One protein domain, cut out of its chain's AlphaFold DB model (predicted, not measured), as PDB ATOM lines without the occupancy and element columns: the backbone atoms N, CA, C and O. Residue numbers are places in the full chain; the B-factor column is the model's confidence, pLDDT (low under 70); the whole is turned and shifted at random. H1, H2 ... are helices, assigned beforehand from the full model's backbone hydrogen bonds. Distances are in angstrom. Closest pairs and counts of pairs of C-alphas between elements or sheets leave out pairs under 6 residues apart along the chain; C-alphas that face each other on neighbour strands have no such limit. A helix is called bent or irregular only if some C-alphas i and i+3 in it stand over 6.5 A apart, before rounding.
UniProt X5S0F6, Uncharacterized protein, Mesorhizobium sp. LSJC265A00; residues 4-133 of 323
ATOM      1  N   SER A   4       8.013  20.809   1.796       93.38
ATOM      2  CA  SER A   4       7.333  21.137   3.053       93.38
ATOM      3  C   SER A   4       5.810  21.021   2.961       93.38
ATOM      4  O   SER A   4       5.201  20.489   3.877       93.38
ATOM      5  N   GLU A   5       5.200  21.443   1.847       94.50
ATOM      6  CA  GLU A   5       3.749  21.330   1.634       94.50
ATOM      7  C   GLU A   5       3.314  19.863   1.527       94.50
ATOM      8  O   GLU A   5       2.266  19.492   2.041       94.50
ATOM      9  N   MET A   6       4.130  19.013   0.890       96.19
ATOM     10  CA  MET A   6       3.844  17.578   0.792       96.19
ATOM     11  C   MET A   6       3.920  16.894   2.157       96.19
ATOM     12  O   MET A   6       3.057  16.084   2.479       96.19
ATOM     13  N   ILE A   7       4.940  17.230   2.953       96.25
ATOM     14  CA  ILE A   7       5.098  16.723   4.321       96.25
ATOM     15  C   ILE A   7       3.893  17.128   5.167       96.25
ATOM     16  O   ILE A   7       3.246  16.275   5.768       96.25
ATOM     17  N   ASP A   8       3.578  18.421   5.177       94.06
ATOM     18  CA  ASP A   8       2.490  18.980   5.968       94.06
ATOM     19  C   ASP A   8       1.140  18.337   5.603       94.06
ATOM     20  O   ASP A   8       0.372  17.978   6.492       94.06
ATOM     21  N   TYR A   9       0.897  18.089   4.313       94.50
ATOM     22  CA  TYR A   9      -0.307  17.406   3.843       94.50
ATOM     23  C   TYR A   9      -0.405  15.950   4.330       94.50
ATOM     24  O   TYR A   9      -1.479  15.494   4.717       94.50
ATOM     25  N   VAL A  10       0.704  15.197   4.322       95.88
ATOM     26  CA  VAL A  10       0.719  13.809   4.828       95.88
ATOM     27  C   VAL A  10       0.415  13.776   6.326       95.88
ATOM     28  O   VAL A  10      -0.354  12.924   6.771       95.88
ATOM     29  N   VAL A  11       0.974  14.717   7.095       94.94
ATOM     30  CA  VAL A  11       0.721  14.816   8.540       94.94
ATOM     31  C   VAL A  11      -0.740  15.190   8.808       94.94
ATOM     32  O   VAL A  11      -1.389  14.518   9.603       94.94
ATOM     33  N   GLU A  12      -1.288  16.184   8.100       92.94
ATOM     34  CA  GLU A  12      -2.704  16.583   8.193       92.94
ATOM     35  C   GLU A  12      -3.665  15.425   7.868       92.94
ATOM     36  O   GLU A  12      -4.678  15.239   8.543       92.94
ATOM     37  N   ALA A  13      -3.341  14.611   6.859       91.56
ATOM     38  CA  ALA A  13      -4.167  13.471   6.468       91.56
ATOM     39  C   ALA A  13      -4.212  12.363   7.537       91.56
ATOM     40  O   ALA A  13      -5.207  11.642   7.626       91.56
ATOM     41  N   GLN A  14      -3.149  12.215   8.337       93.56
ATOM     42  CA  GLN A  14      -3.064  11.214   9.404       93.56
ATOM     43  C   GLN A  14      -3.549  11.749  10.760       93.56
ATOM     44  O   GLN A  14      -4.114  10.991  11.548       93.56
ATOM     45  N   PHE A  15      -3.373  13.045  11.016       92.06
ATOM     46  CA  PHE A  15      -3.707  13.703  12.274       92.06
ATOM     47  C   PHE A  15      -4.600  14.914  12.006       92.06
ATOM     48  O   PHE A  15      -4.115  16.013  11.748       92.06
ATOM     49  N   SER A  16      -5.919  14.735  12.126       86.75
ATOM     50  CA  SER A  16      -6.897  15.792  11.821       86.75
ATOM     51  C   SER A  16      -6.748  17.053  12.679       86.75
ATOM     52  O   SER A  16      -7.184  18.117  12.258       86.75
ATOM     53  N   ILE A  17      -6.137  16.934  13.865       87.50
ATOM     54  CA  ILE A  17      -5.851  18.065  14.759       87.50
ATOM     55  C   ILE A  17      -4.664  18.915  14.287       87.50
ATOM     56  O   ILE A  17      -4.455  20.005  14.800       87.50
ATOM     57  N   TYR A  18      -3.847  18.438  13.342       90.38
ATOM     58  CA  TYR A  18      -2.636  19.127  12.891       90.38
ATOM     59  C   TYR A  18      -2.952  20.174  11.810       90.38
ATOM     60  O   TYR A  18      -2.393  20.151  10.720       90.38
ATOM     61  N   THR A  19      -3.889  21.082  12.084       90.25
ATOM     62  CA  THR A  19      -4.344  22.088  11.111       90.25
ATOM     63  C   THR A  19      -3.272  23.144  10.821       90.25
ATOM     64  O   THR A  19      -2.244  23.250  11.497       90.25
ATOM     65  N   ALA A  20      -3.521  23.996   9.821       89.06
ATOM     66  CA  ALA A  20      -2.640  25.120   9.517       89.06
ATOM     67  C   ALA A  20      -2.462  26.090  10.701       89.06
ATOM     68  O   ALA A  20      -1.365  26.625  10.871       89.06
ATOM     69  N   GLY A  21      -3.506  26.289  11.517       89.88
ATOM     70  CA  GLY A  21      -3.442  27.093  12.740       89.88
ATOM     71  C   GLY A  21      -2.512  26.459  13.770       89.88
ATOM     72  O   GLY A  21      -1.543  27.084  14.201       89.88
ATOM     73  N   VAL A  22      -2.719  25.171  14.054       89.81
ATOM     74  CA  VAL A  22      -1.880  24.392  14.977       89.81
ATOM     75  C   VAL A  22      -0.421  24.389  14.539       89.81
ATOM     76  O   VAL A  22       0.475  24.658  15.340       89.81
ATOM     77  N   ARG A  23      -0.162  24.177  13.246       91.44
ATOM     78  CA  ARG A  23       1.186  24.268  12.674       91.44
ATOM     79  C   ARG A  23       1.798  25.654  12.874       91.44
ATOM     80  O   ARG A  23       2.987  25.737  13.173       91.44
ATOM     81  N   ALA A  24       1.033  26.731  12.697       90.94
ATOM     82  CA  ALA A  24       1.543  28.087  12.874       90.94
ATOM     83  C   ALA A  24       1.979  28.344  14.325       90.94
ATOM     84  O   ALA A  24       3.069  28.882  14.535       90.94
ATOM     85  N   VAL A  25       1.183  27.904  15.305       91.06
ATOM     86  CA  VAL A  25       1.521  27.994  16.737       91.06
ATOM     87  C   VAL A  25       2.760  27.149  17.048       91.06
ATOM     88  O   VAL A  25       3.750  27.659  17.575       91.06
ATOM     89  N   LEU A  26       2.773  25.878  16.633       88.75
ATOM     90  CA  LEU A  26       3.910  24.976  16.851       88.75
ATOM     91  C   LEU A  26       5.197  25.483  16.190       88.75
ATOM     92  O   LEU A  26       6.280  25.309  16.739       88.75
ATOM     93  N   HIS A  27       5.101  26.142  15.033       87.25
ATOM     94  CA  HIS A  27       6.255  26.721  14.352       87.25
ATOM     95  C   HIS A  27       6.832  27.931  15.106       87.25
ATOM     96  O   HIS A  27       8.052  28.100  15.130       87.25
ATOM     97  N   ARG A  28       5.999  28.764  15.753       90.94
ATOM     98  CA  ARG A  28       6.490  29.856  16.622       90.94
ATOM     99  C   ARG A  28       7.280  29.318  17.811       90.94
ATOM    100  O   ARG A  28       8.295  29.900  18.186       90.94
ATOM    101  N   HIS A  29       6.855  28.167  18.326       86.81
ATOM    102  CA  HIS A  29       7.454  27.494  19.478       86.81
ATOM    103  C   HIS A  29       8.375  26.333  19.105       86.81
ATOM    104  O   HIS A  29       8.717  25.517  19.957       86.81
ATOM    105  N   TYR A  30       8.819  26.267  17.845       77.00
ATOM    106  CA  TYR A  30       9.528  25.111  17.292       77.00
ATOM    107  C   TYR A  30      10.718  24.673  18.152       77.00
ATOM    108  O   TYR A  30      10.901  23.487  18.399       77.00
ATOM    109  N   ILE A  31      11.502  25.631  18.661       66.44
ATOM    110  CA  ILE A  31      12.661  25.337  19.515       66.44
ATOM    111  C   ILE A  31      12.228  24.671  20.830       66.44
ATOM    112  O   ILE A  31      12.852  23.697  21.238       66.44
ATOM    113  N   ALA A  32      11.158  25.155  21.463       68.56
ATOM    114  CA  ALA A  32      10.674  24.627  22.736       68.56
ATOM    115  C   ALA A  32      10.031  23.238  22.575       68.56
ATOM    116  O   ALA A  32      10.310  22.333  23.352       68.56
ATOM    117  N   CYS A  33       9.233  23.029  21.525       69.62
ATOM    118  CA  CYS A  33       8.535  21.758  21.311       69.62
ATOM    119  C   CYS A  33       9.454  20.637  20.801       69.62
ATOM    120  O   CYS A  33       9.226  19.463  21.090       69.62
ATOM    121  N   PHE A  34      10.471  20.981  20.003       66.69
ATOM    122  CA  PHE A  34      11.280  19.996  19.284       66.69
ATOM    123  C   PHE A  34      12.515  19.536  20.066       66.69
ATOM    124  O   PHE A  34      12.894  18.369  19.981       66.69
ATOM    125  N   VAL A  35      13.145  20.427  20.842       70.62
ATOM    126  CA  VAL A  35      14.360  20.087  21.601       70.62
ATOM    127  C   VAL A  35      14.031  19.198  22.797       70.62
ATOM    128  O   VAL A  35      14.710  18.195  23.015       70.62
ATOM    129  N   ASP A  36      12.963  19.521  23.525       71.31
ATOM    130  CA  ASP A  36      12.648  18.843  24.784       71.31
ATOM    131  C   ASP A  36      11.716  17.641  24.602       71.31
ATOM    132  O   ASP A  36      11.509  16.879  25.545       71.31
ATOM    133  N   ARG A  37      11.159  17.445  23.393       69.69
ATOM    134  CA  ARG A  37      10.107  16.449  23.095       69.69
ATOM    135  C   ARG A  37       8.939  16.494  24.084       69.69
ATOM    136  O   ARG A  37       8.232  15.508  24.271       69.69
ATOM    137  N   ILE A  38       8.734  17.648  24.705       77.19
ATOM    138  CA  ILE A  38       7.669  17.943  25.652       77.19
ATOM    139  C   ILE A  38       6.963  19.161  25.080       77.19
ATOM    140  O   ILE A  38       7.624  20.123  24.701       77.19
ATOM    141  N   LEU A  39       5.638  19.111  24.984       79.62
ATOM    142  CA  LEU A  39       4.838  20.283  24.661       79.62
ATOM    143  C   LEU A  39       4.701  21.107  25.951       79.62
ATOM    144  O   LEU A  39       3.986  20.661  26.856       79.62
ATOM    145  N   PRO A  40       5.403  22.251  26.093       84.88
ATOM    146  CA  PRO A  40       5.327  23.036  27.316       84.88
ATOM    147  C   PRO A  40       3.888  23.483  27.547       84.88
ATOM    148  O   PRO A  40       3.147  23.725  26.589       84.88
ATOM    149  N   ARG A  41       3.496  23.605  28.817       82.56
ATOM    150  CA  ARG A  41       2.127  23.985  29.178       82.56
ATOM    151  C   ARG A  41       1.734  25.302  28.518       82.56
ATOM    152  O   ARG A  41       0.664  25.389  27.947       82.56
ATOM    153  N   GLU A  42       2.638  26.271  28.475       87.00
ATOM    154  CA  GLU A  42       2.409  27.586  27.874       87.00
ATOM    155  C   GLU A  42       2.081  27.498  26.377       87.00
ATOM    156  O   GLU A  42       1.221  28.222  25.883       87.00
ATOM    157  N   VAL A  43       2.734  26.583  25.654       86.75
ATOM    158  CA  VAL A  43       2.472  26.364  24.225       86.75
ATOM    159  C   VAL A  43       1.140  25.653  24.027       86.75
ATOM    160  O   VAL A  43       0.409  25.966  23.090       86.75
ATOM    161  N   PHE A  44       0.814  24.697  24.900       84.31
ATOM    162  CA  PHE A  44      -0.485  24.034  24.873       84.31
ATOM    163  C   PHE A  44      -1.626  25.011  25.187       84.31
ATOM    164  O   PHE A  44      -2.649  24.993  24.512       84.31
ATOM    165  N   ASP A  45      -1.428  25.906  26.151       85.06
ATOM    166  CA  ASP A  45      -2.392  26.940  26.503       85.06
ATOM    167  C   ASP A  45      -2.642  27.881  25.307       85.06
ATOM    168  O   ASP A  45      -3.796  28.148  24.976       85.06
ATOM    169  N   GLU A  46      -1.586  28.315  24.605       89.56
ATOM    170  CA  GLU A  46      -1.696  29.125  23.378       89.56
ATOM    171  C   GLU A  46      -2.395  28.361  22.245       89.56
ATOM    172  O   GLU A  46      -3.236  28.914  21.539       89.56
ATOM    173  N   LEU A  47      -2.097  27.068  22.095       87.44
ATOM    174  CA  LEU A  47      -2.773  26.184  21.147       87.44
ATOM    175  C   LEU A  47      -4.279  26.096  21.428       87.44
ATOM    176  O   LEU A  47      -5.078  26.177  20.499       87.44
ATOM    177  N   VAL A  48      -4.690  25.954  22.688       85.31
ATOM    178  CA  VAL A  48      -6.113  25.921  23.055       85.31
ATOM    179  C   VAL A  48      -6.773  27.289  22.851       85.31
ATOM    180  O   VAL A  48      -7.915  27.362  22.391       85.31
ATOM    181  N   GLU A  49      -6.067  28.378  23.149       86.94
ATOM    182  CA  GLU A  49      -6.582  29.738  22.971       86.94
ATOM    183  C   GLU A  49      -6.772  30.099  21.488       86.94
ATOM    184  O   GLU A  49      -7.842  30.590  21.113       86.94
ATOM    185  N   GLU A  50      -5.782  29.812  20.636       88.81
ATOM    186  CA  GLU A  50      -5.801  30.166  19.210       88.81
ATOM    187  C   GLU A  50      -6.484  29.128  18.316       88.81
ATOM    188  O   GLU A  50      -7.037  29.482  17.275       88.81
ATOM    189  N   CYS A  51      -6.431  27.848  18.682       86.62
ATOM    190  CA  CYS A  51      -6.858  26.728  17.836       86.62
ATOM    191  C   CYS A  51      -7.823  25.778  18.558       86.62
ATOM    192  O   CYS A  51      -7.991  24.635  18.137       86.62
ATOM    193  N   GLY A  52      -8.474  26.220  19.639       80.12
ATOM    194  CA  GLY A  52      -9.347  25.369  20.453       80.12
ATOM    195  C   GLY A  52     -10.446  24.639  19.669       80.12
ATOM    196  O   GLY A  52     -10.797  23.527  20.038       80.12
ATOM    197  N   GLU A  53     -10.946  25.205  18.566       78.00
ATOM    198  CA  GLU A  53     -11.932  24.535  17.697       78.00
ATOM    199  C   GLU A  53     -11.323  23.411  16.837       78.00
ATOM    200  O   GLU A  53     -12.004  22.437  16.527       78.00
ATOM    201  N   ASP A  54     -10.039  23.520  16.491       77.12
ATOM    202  CA  ASP A  54      -9.318  22.571  15.633       77.12
ATOM    203  C   ASP A  54      -8.724  21.394  16.425       77.12
ATOM    204  O   ASP A  54      -8.611  20.271  15.927       77.12
ATOM    205  N   ILE A  55      -8.294  21.663  17.658       76.38
ATOM    206  CA  ILE A  55      -7.556  20.716  18.505       76.38
ATOM    207  C   ILE A  55      -8.501  19.846  19.337       76.38
ATOM    208  O   ILE A  55      -8.169  18.711  19.696       76.38
ATOM    209  N   MET A  56      -9.676  20.374  19.668       71.12
ATOM    210  CA  MET A  56     -10.652  19.674  20.485       71.12
ATOM    211  C   MET A  56     -11.500  18.763  19.602       71.12
ATOM    212  O   MET A  56     -11.994  19.165  18.553       71.12
ATOM    213  N   SER A  57     -11.633  17.505  20.028       58.88
ATOM    214  CA  SER A  57     -12.388  16.452  19.343       58.88
ATOM    215  C   SER A  57     -13.715  16.957  18.744       58.88
ATOM    216  O   SER A  57     -14.414  17.741  19.390       58.88
ATOM    217  N   PRO A  58     -14.171  16.400  17.603       47.50
ATOM    218  CA  PRO A  58     -15.503  16.662  17.040       47.50
ATOM    219  C   PRO A  58     -16.687  16.302  17.969       47.50
ATOM    220  O   PRO A  58     -17.839  16.393  17.554       47.50
ATOM    221  N   SER A  59     -16.437  15.879  19.213       41.66
ATOM    222  CA  SER A  59     -17.442  15.547  20.225       41.66
ATOM    223  C   SER A  59     -17.962  16.722  21.072       41.66
ATOM    224  O   SER A  59     -18.780  16.457  21.948       41.66
ATOM    225  N   GLY A  60     -17.580  17.983  20.826       44.84
ATOM    226  CA  GLY A  60     -18.404  19.125  21.261       44.84
ATOM    227  C   GLY A  60     -17.677  20.387  21.735       44.84
ATOM    228  O   GLY A  60     -16.576  20.331  22.277       44.84
ATOM    229  N   ASN A  61     -18.376  21.518  21.577       51.41
ATOM    230  CA  ASN A  61     -18.001  22.867  22.032       51.41
ATOM    231  C   ASN A  61     -17.669  22.956  23.535       51.41
ATOM    232  O   ASN A  61     -16.983  23.883  23.954       51.41
ATOM    233  N   ASP A  62     -18.086  21.967  24.327       58.41
ATOM    234  CA  ASP A  62     -17.886  21.935  25.774       58.41
ATOM    235  C   ASP A  62     -16.405  21.888  26.179       58.41
ATOM    236  O   ASP A  62     -16.067  22.278  27.286       58.41
ATOM    237  N   ALA A  63     -15.487  21.442  25.318       61.53
ATOM    238  CA  ALA A  63     -14.093  21.253  25.722       61.53
ATOM    239  C   ALA A  63     -13.343  22.578  25.973       61.53
ATOM    240  O   ALA A  63     -12.523  22.659  26.890       61.53
ATOM    241  N   LYS A  64     -13.622  23.625  25.180       66.50
ATOM    242  CA  LYS A  64     -13.023  24.959  25.367       66.50
ATOM    243  C   LYS A  64     -13.579  25.632  26.622       66.50
ATOM    244  O   LYS A  64     -12.821  26.214  27.394       66.50
ATOM    245  N   ASP A  65     -14.875  25.467  26.859       69.62
ATOM    246  CA  ASP A  65     -15.541  25.962  28.063       69.62
ATOM    247  C   ASP A  65     -15.060  25.211  29.311       69.62
ATOM    248  O   ASP A  65     -14.789  25.834  30.331       69.62
ATOM    249  N   VAL A  66     -14.846  23.894  29.217       68.00
ATOM    250  CA  VAL A  66     -14.236  23.076  30.279       68.00
ATOM    251  C   VAL A  66     -12.795  23.510  30.550       68.00
ATOM    252  O   VAL A  66     -12.410  23.590  31.712       68.00
ATOM    253  N   TYR A  67     -12.015  23.845  29.517       70.94
ATOM    254  CA  TYR A  67     -10.653  24.356  29.688       70.94
ATOM    255  C   TYR A  67     -10.627  25.708  30.406       70.94
ATOM    256  O   TYR A  67      -9.896  25.878  31.381       70.94
ATOM    257  N   HIS A  68     -11.433  26.670  29.948       74.62
ATOM    258  CA  HIS A  68     -11.512  27.986  30.579       74.62
ATOM    259  C   HIS A  68     -12.060  27.889  32.003       74.62
ATOM    260  O   HIS A  68     -11.493  28.499  32.903       74.62
ATOM    261  N   PHE A  69     -13.079  27.055  32.228       71.56
ATOM    262  CA  PHE A  69     -13.606  26.776  33.558       71.56
ATOM    263  C   PHE A  69     -12.519  26.200  34.475       71.56
ATOM    264  O   PHE A  69     -12.288  26.746  35.547       71.56
ATOM    265  N   ALA A  70     -11.780  25.178  34.030       69.19
ATOM    266  CA  ALA A  70     -10.678  24.587  34.792       69.19
ATOM    267  C   ALA A  70      -9.519  25.569  35.047       69.19
ATOM    268  O   ALA A  70      -8.868  25.490  36.085       69.19
ATOM    269  N   LYS A  71      -9.255  26.500  34.120       72.62
ATOM    270  CA  LYS A  71      -8.233  27.550  34.265       72.62
ATOM    271  C   LYS A  71      -8.653  28.633  35.267       72.62
ATOM    272  O   LYS A  71      -7.796  29.172  35.960       72.62
ATOM    273  N   GLU A  72      -9.941  28.967  35.330       79.56
ATOM    274  CA  GLU A  72     -10.486  30.003  36.222       79.56
ATOM    275  C   GLU A  72     -10.776  29.486  37.635       79.56
ATOM    276  O   GLU A  72     -10.605  30.219  38.610       79.56
ATOM    277  N   THR A  73     -11.196  28.228  37.771       69.19
ATOM    278  CA  THR A  73     -11.419  27.611  39.076       69.19
ATOM    279  C   THR A  73     -10.125  26.955  39.559       69.19
ATOM    280  O   THR A  73      -9.836  25.820  39.193       69.19
ATOM    281  N   GLU A  74      -9.382  27.613  40.458       61.25
ATOM    282  CA  GLU A  74      -8.283  26.984  41.232       61.25
ATOM    283  C   GLU A  74      -8.743  25.740  42.038       61.25
ATOM    284  O   GLU A  74      -7.924  25.044  42.632       61.25
ATOM    285  N   GLU A  75     -10.050  25.457  42.063       60.25
ATOM    286  CA  GLU A  75     -10.719  24.346  42.752       60.25
ATOM    287  C   GLU A  75     -10.924  23.079  41.903       60.25
ATOM    288  O   GLU A  75     -11.509  22.110  42.398       60.25
ATOM    289  N   TRP A  76     -10.483  23.032  40.640       52.75
ATOM    290  CA  TRP A  76     -10.589  21.783  39.885       52.75
ATOM    291  C   TRP A  76      -9.499  20.787  40.311       52.75
ATOM    292  O   TRP A  76      -8.400  20.769  39.771       52.75
ATOM    293  N   ASP A  77      -9.844  19.911  41.261       56.25
ATOM    294  CA  ASP A  77      -9.054  18.734  41.688       56.25
ATOM    295  C   ASP A  77      -8.922  17.654  40.583       56.25
ATOM    296  O   ASP A  77      -8.341  16.586  40.794       56.25
ATOM    297  N   GLY A  78      -9.501  17.896  39.401       60.28
ATOM    298  CA  GLY A  78      -9.354  17.044  38.230       60.28
ATOM    299  C   GLY A  78      -7.993  17.252  37.575       60.28
ATOM    300  O   GLY A  78      -7.565  18.378  37.340       60.28
ATOM    301  N   ASP A  79      -7.316  16.153  37.260       70.62
ATOM    302  CA  ASP A  79      -6.069  16.168  36.505       70.62
ATOM    303  C   ASP A  79      -6.343  16.677  35.077       70.62
ATOM    304  O   ASP A  79      -6.697  15.914  34.176       70.62
ATOM    305  N   ALA A  80      -6.250  17.994  34.880       67.38
ATOM    306  CA  ALA A  80      -6.398  18.623  33.572       67.38
ATOM    307  C   ALA A  80      -5.443  18.029  32.548       67.38
ATOM    308  O   ALA A  80      -5.817  17.858  31.387       67.38
ATOM    309  N   ASP A  81      -4.253  17.623  32.984       71.31
ATOM    310  CA  ASP A  81      -3.314  16.952  32.106       71.31
ATOM    311  C   ASP A  81      -3.877  15.613  31.617       71.31
ATOM    312  O   ASP A  81      -3.769  15.334  30.426       71.31
ATOM    313  N   ALA A  82      -4.595  14.850  32.449       77.56
ATOM    314  CA  ALA A  82      -5.245  13.608  32.020       77.56
ATOM    315  C   ALA A  82      -6.328  13.813  30.943       77.56
ATOM    316  O   ALA A  82      -6.505  12.945  30.085       77.56
ATOM    317  N   TYR A  83      -7.045  14.944  30.957       74.94
ATOM    318  CA  TYR A  83      -8.053  15.256  29.935       74.94
ATOM    319  C   TYR A  83      -7.411  15.594  28.579       74.94
ATOM    320  O   TYR A  83      -7.915  15.182  27.534       74.94
ATOM    321  N   TYR A  84      -6.273  16.293  28.591       77.31
ATOM    322  CA  TYR A  84      -5.566  16.730  27.380       77.31
ATOM    323  C   TYR A  84      -4.490  15.762  26.889       77.31
ATOM    324  O   TYR A  84      -3.973  15.928  25.783       77.31
ATOM    325  N   GLU A  85      -4.165  14.739  27.672       83.12
ATOM    326  CA  GLU A  85      -3.137  13.757  27.346       83.12
ATOM    327  C   GLU A  85      -3.317  13.096  25.965       83.12
ATOM    328  O   GLU A  85      -2.324  12.956  25.247       83.12
ATOM    329  N   PRO A  86      -4.539  12.739  25.507       85.69
ATOM    330  CA  PRO A  86      -4.731  12.217  24.154       85.69
ATOM    331  C   PRO A  86      -4.331  13.226  23.071       85.69
ATOM    332  O   PRO A  86      -3.666  12.864  22.104       85.69
ATOM    333  N   THR A  87      -4.688  14.496  23.254       84.06
ATOM    334  CA  THR A  87      -4.358  15.577  22.322       84.06
ATOM    335  C   THR A  87      -2.858  15.838  22.288       84.06
ATOM    336  O   THR A  87      -2.272  15.890  21.207       84.06
ATOM    337  N   LYS A  88      -2.216  15.953  23.460       84.62
ATOM    338  CA  LYS A  88      -0.759  16.110  23.567       84.62
ATOM    339  C   LYS A  88      -0.044  14.955  22.868       84.62
ATOM    340  O   LYS A  88       0.843  15.195  22.052       84.62
ATOM    341  N   ARG A  89      -0.480  13.713  23.111       86.88
ATOM    342  CA  ARG A  89       0.057  12.521  22.441       86.88
ATOM    343  C   ARG A  89      -0.079  12.603  20.924       86.88
ATOM    344  O   ARG A  89       0.911  12.407  20.232       86.88
ATOM    345  N   CYS A  90      -1.258  12.943  20.404       87.12
ATOM    346  CA  CYS A  90      -1.457  13.080  18.961       87.12
ATOM    347  C   CYS A  90      -0.582  14.184  18.345       87.12
ATOM    348  O   CYS A  90      -0.055  13.995  17.252       87.12
ATOM    349  N   LEU A  91      -0.386  15.318  19.029       87.69
ATOM    350  CA  LEU A  91       0.515  16.379  18.560       87.69
ATOM    351  C   LEU A  91       1.978  15.923  18.556       87.69
ATOM    352  O   LEU A  91       2.703  16.211  17.605       87.69
ATOM    353  N   HIS A  92       2.403  15.184  19.582       87.38
ATOM    354  CA  HIS A  92       3.736  14.587  19.625       87.38
ATOM    355  C   HIS A  92       3.951  13.599  18.474       87.38
ATOM    356  O   HIS A  92       4.927  13.733  17.740       87.38
ATOM    357  N   GLU A  93       3.016  12.674  18.253       90.81
ATOM    358  CA  GLU A  93       3.068  11.720  17.139       90.81
ATOM    359  C   GLU A  93       3.094  12.431  15.770       90.81
ATOM    360  O   GLU A  93       3.839  12.027  14.874       90.81
ATOM    361  N   ALA A  94       2.344  13.527  15.610       90.75
ATOM    362  CA  ALA A  94       2.352  14.339  14.393       90.75
ATOM    363  C   ALA A  94       3.706  15.032  14.151       90.75
ATOM    364  O   ALA A  94       4.207  15.043  13.021       90.75
ATOM    365  N   LEU A  95       4.325  15.586  15.200       89.69
ATOM    366  CA  LEU A  95       5.650  16.209  15.125       89.69
ATOM    367  C   LEU A  95       6.749  15.185  14.809       89.69
ATOM    368  O   LEU A  95       7.609  15.459  13.968       89.69
ATOM    369  N   GLU A  96       6.696  14.002  15.426       92.25
ATOM    370  CA  GLU A  96       7.616  12.899  15.130       92.25
ATOM    371  C   GLU A  96       7.472  12.420  13.681       92.25
ATOM    372  O   GLU A  96       8.475  12.259  12.982       92.25
ATOM    373  N   LEU A  97       6.239  12.244  13.187       94.31
ATOM    374  CA  LEU A  97       6.005  11.895  11.785       94.31
ATOM    375  C   LEU A  97       6.575  12.969  10.850       94.31
ATOM    376  O   LEU A  97       7.240  12.648   9.865       94.31
ATOM    377  N   ARG A  98       6.357  14.250  11.159       93.75
ATOM    378  CA  ARG A  98       6.884  15.363  10.360       93.75
ATOM    379  C   ARG A  98       8.413  15.344  10.273       93.75
ATOM    380  O   ARG A  98       8.966  15.570   9.194       93.75
ATOM    381  N   GLU A  99       9.099  15.080  11.385       93.31
ATOM    382  CA  GLU A  99      10.558  14.911  11.420       93.31
ATOM    383  C   GLU A  99      11.011  13.748  10.528       93.31
ATOM    384  O   GLU A  99      11.915  13.914   9.705       93.31
ATOM    385  N   GLN A 100      10.353  12.592  10.637       95.00
ATOM    386  CA  GLN A 100      10.655  11.422   9.807       95.00
ATOM    387  C   GLN A 100      10.498  11.746   8.315       95.00
ATOM    388  O   GLN A 100      11.399  11.469   7.524       95.00
ATOM    389  N   LEU A 101       9.400  12.408   7.937       95.75
ATOM    390  CA  LEU A 101       9.129  12.832   6.561       95.75
ATOM    391  C   LEU A 101      10.120  13.888   6.044       95.75
ATOM    392  O   LEU A 101      10.412  13.910   4.851       95.75
ATOM    393  N   THR A 102      10.673  14.732   6.920       95.38
ATOM    394  CA  THR A 102      11.694  15.737   6.551       95.38
ATOM    395  C   THR A 102      13.029  15.090   6.186       95.38
ATOM    396  O   THR A 102      13.769  15.623   5.360       95.38
ATOM    397  N   ASN A 103      13.328  13.928   6.771       95.88
ATOM    398  CA  ASN A 103      14.549  13.171   6.499       95.88
ATOM    399  C   ASN A 103      14.422  12.206   5.305       95.88
ATOM    400  O   ASN A 103      15.419  11.601   4.906       95.88
ATOM    401  N   LEU A 104      13.222  12.050   4.733       96.69
ATOM    402  CA  LEU A 104      12.979  11.144   3.613       96.69
ATOM    403  C   LEU A 104      13.407  11.754   2.264       96.69
ATOM    404  O   LEU A 104      13.145  12.932   2.000       96.69
ATOM    405  N   PRO A 105      14.018  10.958   1.364       97.38
ATOM    406  CA  PRO A 105      14.240  11.363  -0.019       97.38
ATOM    407  C   PRO A 105      12.931  11.726  -0.737       97.38
ATOM    408  O   PRO A 105      11.885  11.110  -0.528       97.38
ATOM    409  N   THR A 106      12.981  12.717  -1.631       96.19
ATOM    410  CA  THR A 106      11.794  13.218  -2.351       96.19
ATOM    411  C   THR A 106      11.073  12.136  -3.164       96.19
ATOM    412  O   THR A 106       9.851  12.183  -3.319       96.19
ATOM    413  N   ASP A 107      11.810  11.171  -3.710       97.31
ATOM    414  CA  ASP A 107      11.278  10.037  -4.468       97.31
ATOM    415  C   ASP A 107      10.489   9.050  -3.596       97.31
ATOM    416  O   ASP A 107       9.509   8.483  -4.080       97.31
ATOM    417  N   GLU A 108      10.837   8.922  -2.315       97.31
ATOM    418  CA  GLU A 108      10.086   8.135  -1.326       97.31
ATOM    419  C   GLU A 108       8.916   8.925  -0.715       97.31
ATOM    420  O   GLU A 108       7.856   8.360  -0.440       97.31
ATOM    421  N   LEU A 109       9.054  10.246  -0.566       96.94
ATOM    422  CA  LEU A 109       7.997  11.114  -0.035       96.94
ATOM    423  C   LEU A 109       6.798  11.237  -0.988       96.94
ATOM    424  O   LEU A 109       5.645  11.280  -0.557       96.94
ATOM    425  N   LYS A 110       7.046  11.297  -2.299       96.38
ATOM    426  CA  LYS A 110       5.994  11.479  -3.307       96.38
ATOM    427  C   LYS A 110       4.875  10.424  -3.268       96.38
ATOM    428  O   LYS A 110       3.717  10.836  -3.237       96.38
ATOM    429  N   PRO A 111       5.151   9.106  -3.248       97.62
ATOM    430  CA  PRO A 111       4.087   8.110  -3.147       97.62
ATOM    431  C   PRO A 111       3.312   8.197  -1.824       97.62
ATOM    432  O   PRO A 111       2.108   7.949  -1.826       97.62
ATOM    433  N   LEU A 112       3.951   8.585  -0.710       96.94
ATOM    434  CA  LEU A 112       3.250   8.814   0.563       96.94
ATOM    435  C   LEU A 112       2.258   9.973   0.448       96.94
ATOM    436  O   LEU A 112       1.101   9.831   0.839       96.94
ATOM    437  N   TYR A 113       2.684  11.081  -0.159       96.62
ATOM    438  CA  TYR A 113       1.823  12.225  -0.445       96.62
ATOM    439  C   TYR A 113       0.650  11.862  -1.366       96.62
ATOM    440  O   TYR A 113      -0.498  12.173  -1.053       96.62
ATOM    441  N   ASP A 114       0.907  11.166  -2.478       96.44
ATOM    442  CA  ASP A 114      -0.151  10.770  -3.413       96.44
ATOM    443  C   ASP A 114      -1.175   9.835  -2.744       96.44
ATOM    444  O   ASP A 114      -2.382  10.004  -2.931       96.44
ATOM    445  N   ASN A 115      -0.715   8.897  -1.910       96.00
ATOM    446  CA  ASN A 115      -1.587   8.012  -1.135       96.00
ATOM    447  C   ASN A 115      -2.415   8.779  -0.095       96.00
ATOM    448  O   ASN A 115      -3.623   8.559  -0.008       96.00
ATOM    449  N   ALA A 116      -1.792   9.690   0.660       94.88
ATOM    450  CA  ALA A 116      -2.483  10.544   1.623       94.88
ATOM    451  C   ALA A 116      -3.564  11.387   0.936       94.88
ATOM    452  O   ALA A 116      -4.689  11.480   1.426       94.88
ATOM    453  N   ARG A 117      -3.260  11.928  -0.251       95.38
ATOM    454  CA  ARG A 117      -4.201  12.725  -1.043       95.38
ATOM    455  C   ARG A 117      -5.403  11.917  -1.493       95.38
ATOM    456  O   ARG A 117      -6.537  12.334  -1.275       95.38
ATOM    457  N   LEU A 118      -5.170  10.736  -2.055       95.12
ATOM    458  CA  LEU A 118      -6.250   9.832  -2.449       95.12
ATOM    459  C   LEU A 118      -7.096   9.394  -1.243       95.12
ATOM    460  O   LEU A 118      -8.321   9.327  -1.348       95.12
ATOM    461  N   ALA A 119      -6.466   9.125  -0.098       91.31
ATOM    462  CA  ALA A 119      -7.161   8.743   1.127       91.31
ATOM    463  C   ALA A 119      -8.033   9.884   1.676       91.31
ATOM    464  O   ALA A 119      -9.194   9.651   2.010       91.31
ATOM    465  N   MET A 120      -7.518  11.115   1.715       89.31
ATOM    466  CA  MET A 120      -8.259  12.289   2.181       89.31
ATOM    467  C   MET A 120      -9.418  12.638   1.238       89.31
ATOM    468  O   MET A 120     -10.532  12.886   1.700       89.31
ATOM    469  N   GLU A 121      -9.202  12.582  -0.080       90.50
ATOM    470  CA  GLU A 121     -10.263  12.741  -1.083       90.50
ATOM    471  C   GLU A 121     -11.365  11.680  -0.897       90.50
ATOM    472  O   GLU A 121     -12.558  12.002  -0.914       90.50
ATOM    473  N   ALA A 122     -10.990  10.417  -0.663       90.12
ATOM    474  CA  ALA A 122     -11.936   9.337  -0.397       90.12
ATOM    475  C   ALA A 122     -12.695   9.530   0.927       90.12
ATOM    476  O   ALA A 122     -13.911   9.340   0.964       90.12
ATOM    477  N   ALA A 123     -12.009   9.949   1.994       87.56
ATOM    478  CA  ALA A 123     -12.613  10.228   3.295       87.56
ATOM    479  C   ALA A 123     -13.595  11.404   3.223       87.56
ATOM    480  O   ALA A 123     -14.708  11.309   3.741       87.56
ATOM    481  N   LEU A 124     -13.234  12.482   2.519       85.00
ATOM    482  CA  LEU A 124     -14.121  13.619   2.282       85.00
ATOM    483  C   LEU A 124     -15.348  13.199   1.474       85.00
ATOM    484  O   LEU A 124     -16.472  13.554   1.826       85.00
ATOM    485  N   LYS A 125     -15.155  12.400   0.420       86.94
ATOM    486  CA  LYS A 125     -16.256  11.865  -0.384       86.94
ATOM    487  C   LYS A 125     -17.193  10.986   0.445       86.94
ATOM    488  O   LYS A 125     -18.407  11.106   0.311       86.94
ATOM    489  N   GLU A 126     -16.656  10.131   1.311       88.00
ATOM    490  CA  GLU A 126     -17.459   9.299   2.209       88.00
ATOM    491  C   GLU A 126     -18.188  10.139   3.264       88.00
ATOM    492  O   GLU A 126     -19.371   9.910   3.511       88.00
ATOM    493  N   ARG A 127     -17.533  11.154   3.839       84.38
ATOM    494  CA  ARG A 127     -18.169  12.104   4.762       84.38
ATOM    495  C   ARG A 127     -19.330  12.827   4.087       84.38
ATOM    496  O   ARG A 127     -20.417  12.861   4.653       84.38
ATOM    497  N   ARG A 128     -19.131  13.329   2.864       85.81
ATOM    498  CA  ARG A 128     -20.197  13.942   2.055       85.81
ATOM    499  C   ARG A 128     -21.320  12.956   1.772       85.81
ATOM    500  O   ARG A 128     -22.476  13.306   1.935       85.81
ATOM    501  N   ARG A 129     -21.002  11.706   1.421       88.12
ATOM    502  CA  ARG A 129     -22.012  10.662   1.194       88.12
ATOM    503  C   ARG A 129     -22.858  10.407   2.443       88.12
ATOM    504  O   ARG A 129     -24.063  10.239   2.321       88.12
ATOM    505  N   ARG A 130     -22.244  10.367   3.628       88.31
ATOM    506  CA  ARG A 130     -22.966  10.206   4.900       88.31
ATOM    507  C   ARG A 130     -23.836  11.419   5.211       88.31
ATOM    508  O   ARG A 130     -25.015  11.244   5.482       88.31
ATOM    509  N   ALA A 131     -23.280  12.623   5.084       88.12
ATOM    510  CA  ALA A 131     -24.032  13.860   5.266       88.12
ATOM    511  C   ALA A 131     -25.231  13.945   4.308       88.12
ATOM    512  O   ALA A 131     -26.319  14.318   4.727       88.12
ATOM    513  N   GLU A 132     -25.059  13.523   3.052       91.88
ATOM    514  CA  GLU A 132     -26.135  13.442   2.065       91.88
ATOM    515  C   GLU A 132     -27.229  12.465   2.516       91.88
ATOM    516  O   GLU A 132     -28.406  12.796   2.440       91.88
ATOM    517  N   ILE A 133     -26.872  11.275   3.014       90.75
ATOM    518  CA  ILE A 133     -27.844  10.282   3.510       90.75
ATOM    519  C   ILE A 133     -28.695  10.862   4.647       90.75
ATOM    520  O   ILE A 133     -29.912  10.681   4.643       90.75
TER     521      ILE A 133
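AT A GLANCE: This is residues 4 to 133 of the 323 residues of an uncharacterized protein of Mesorhizobium sp. LSJC265A00 (UniProt X5S0F6). Two long helices, H6 and H7, meet near their ends as a V, and H1 sits inside it, touching both. Farther along H6 the side-by-side pair H2 and H4 sits near it, with short H3 at one end of H2 and H5 beyond H4; residues 124 to 133 of H7 stick out. The printed part has 130 residues, with seven named helices, H1 to H7 in order, and no named strand: all helix. It is flat, spanning 53 by 46 by 20 A, and only just compact, close to loose, with a radius of gyration of the C-alphas of 16.6 A.

HOW THE PARTS SIT: Start at H1, residues 4 to 14, which touches residues 109 to 120 alone of H7, residues 106 to 133; the closest C-alphas, Val 10 and Ala 116, are 5.6 A apart, at a steep tilt of 44 degrees. H1 also touches residues 94 to 102 alone of H6, residues 80 to 102, closest at C-alphas 7 and 101, 6.0 A. Next, H2, residues 20 to 28, touches H4, residues 41 to 55, at a shallow tilt of 14 degrees, opposite ways; their closest C-alphas, 21 and 51, are 6.1 A apart. H3, residues 30 to 35, touches no helix. H4 and H5, residues 62 to 72, form a helical hairpin and only just touch, with 3 pairs of C-alphas within 8 A, closest at 52 and 64, 6.2 A. Every O i to N i+4 pair is within hydrogen-bond range in H1, H2, H3 and H5; H4 has 9 of 11, H6 17 of 19, H7 22 of 24.

IN THESE COORDINATES: Find C-alpha 4, where H1 begins, at (7.333, 21.137, 3.053). H6 runs 32.6 A, with a kink of 41 degrees near residue 87; it is irregular, C-alphas 83 and 86 being 7.3 A apart, as is H4, with C-alphas 50 and 53 at 8.5 A. H7 runs 40.2 A to C-alpha 133 at (-27.844, 10.282, 3.510).

THE WHOLE: The C-alphas farthest apart, Glu 75 and Asp 107, are 54.0 A apart. The printed part has no cut, and no link is long. Look for pLDDT under 70 at 23 residues, among them 57 to 66 and 73 to 78.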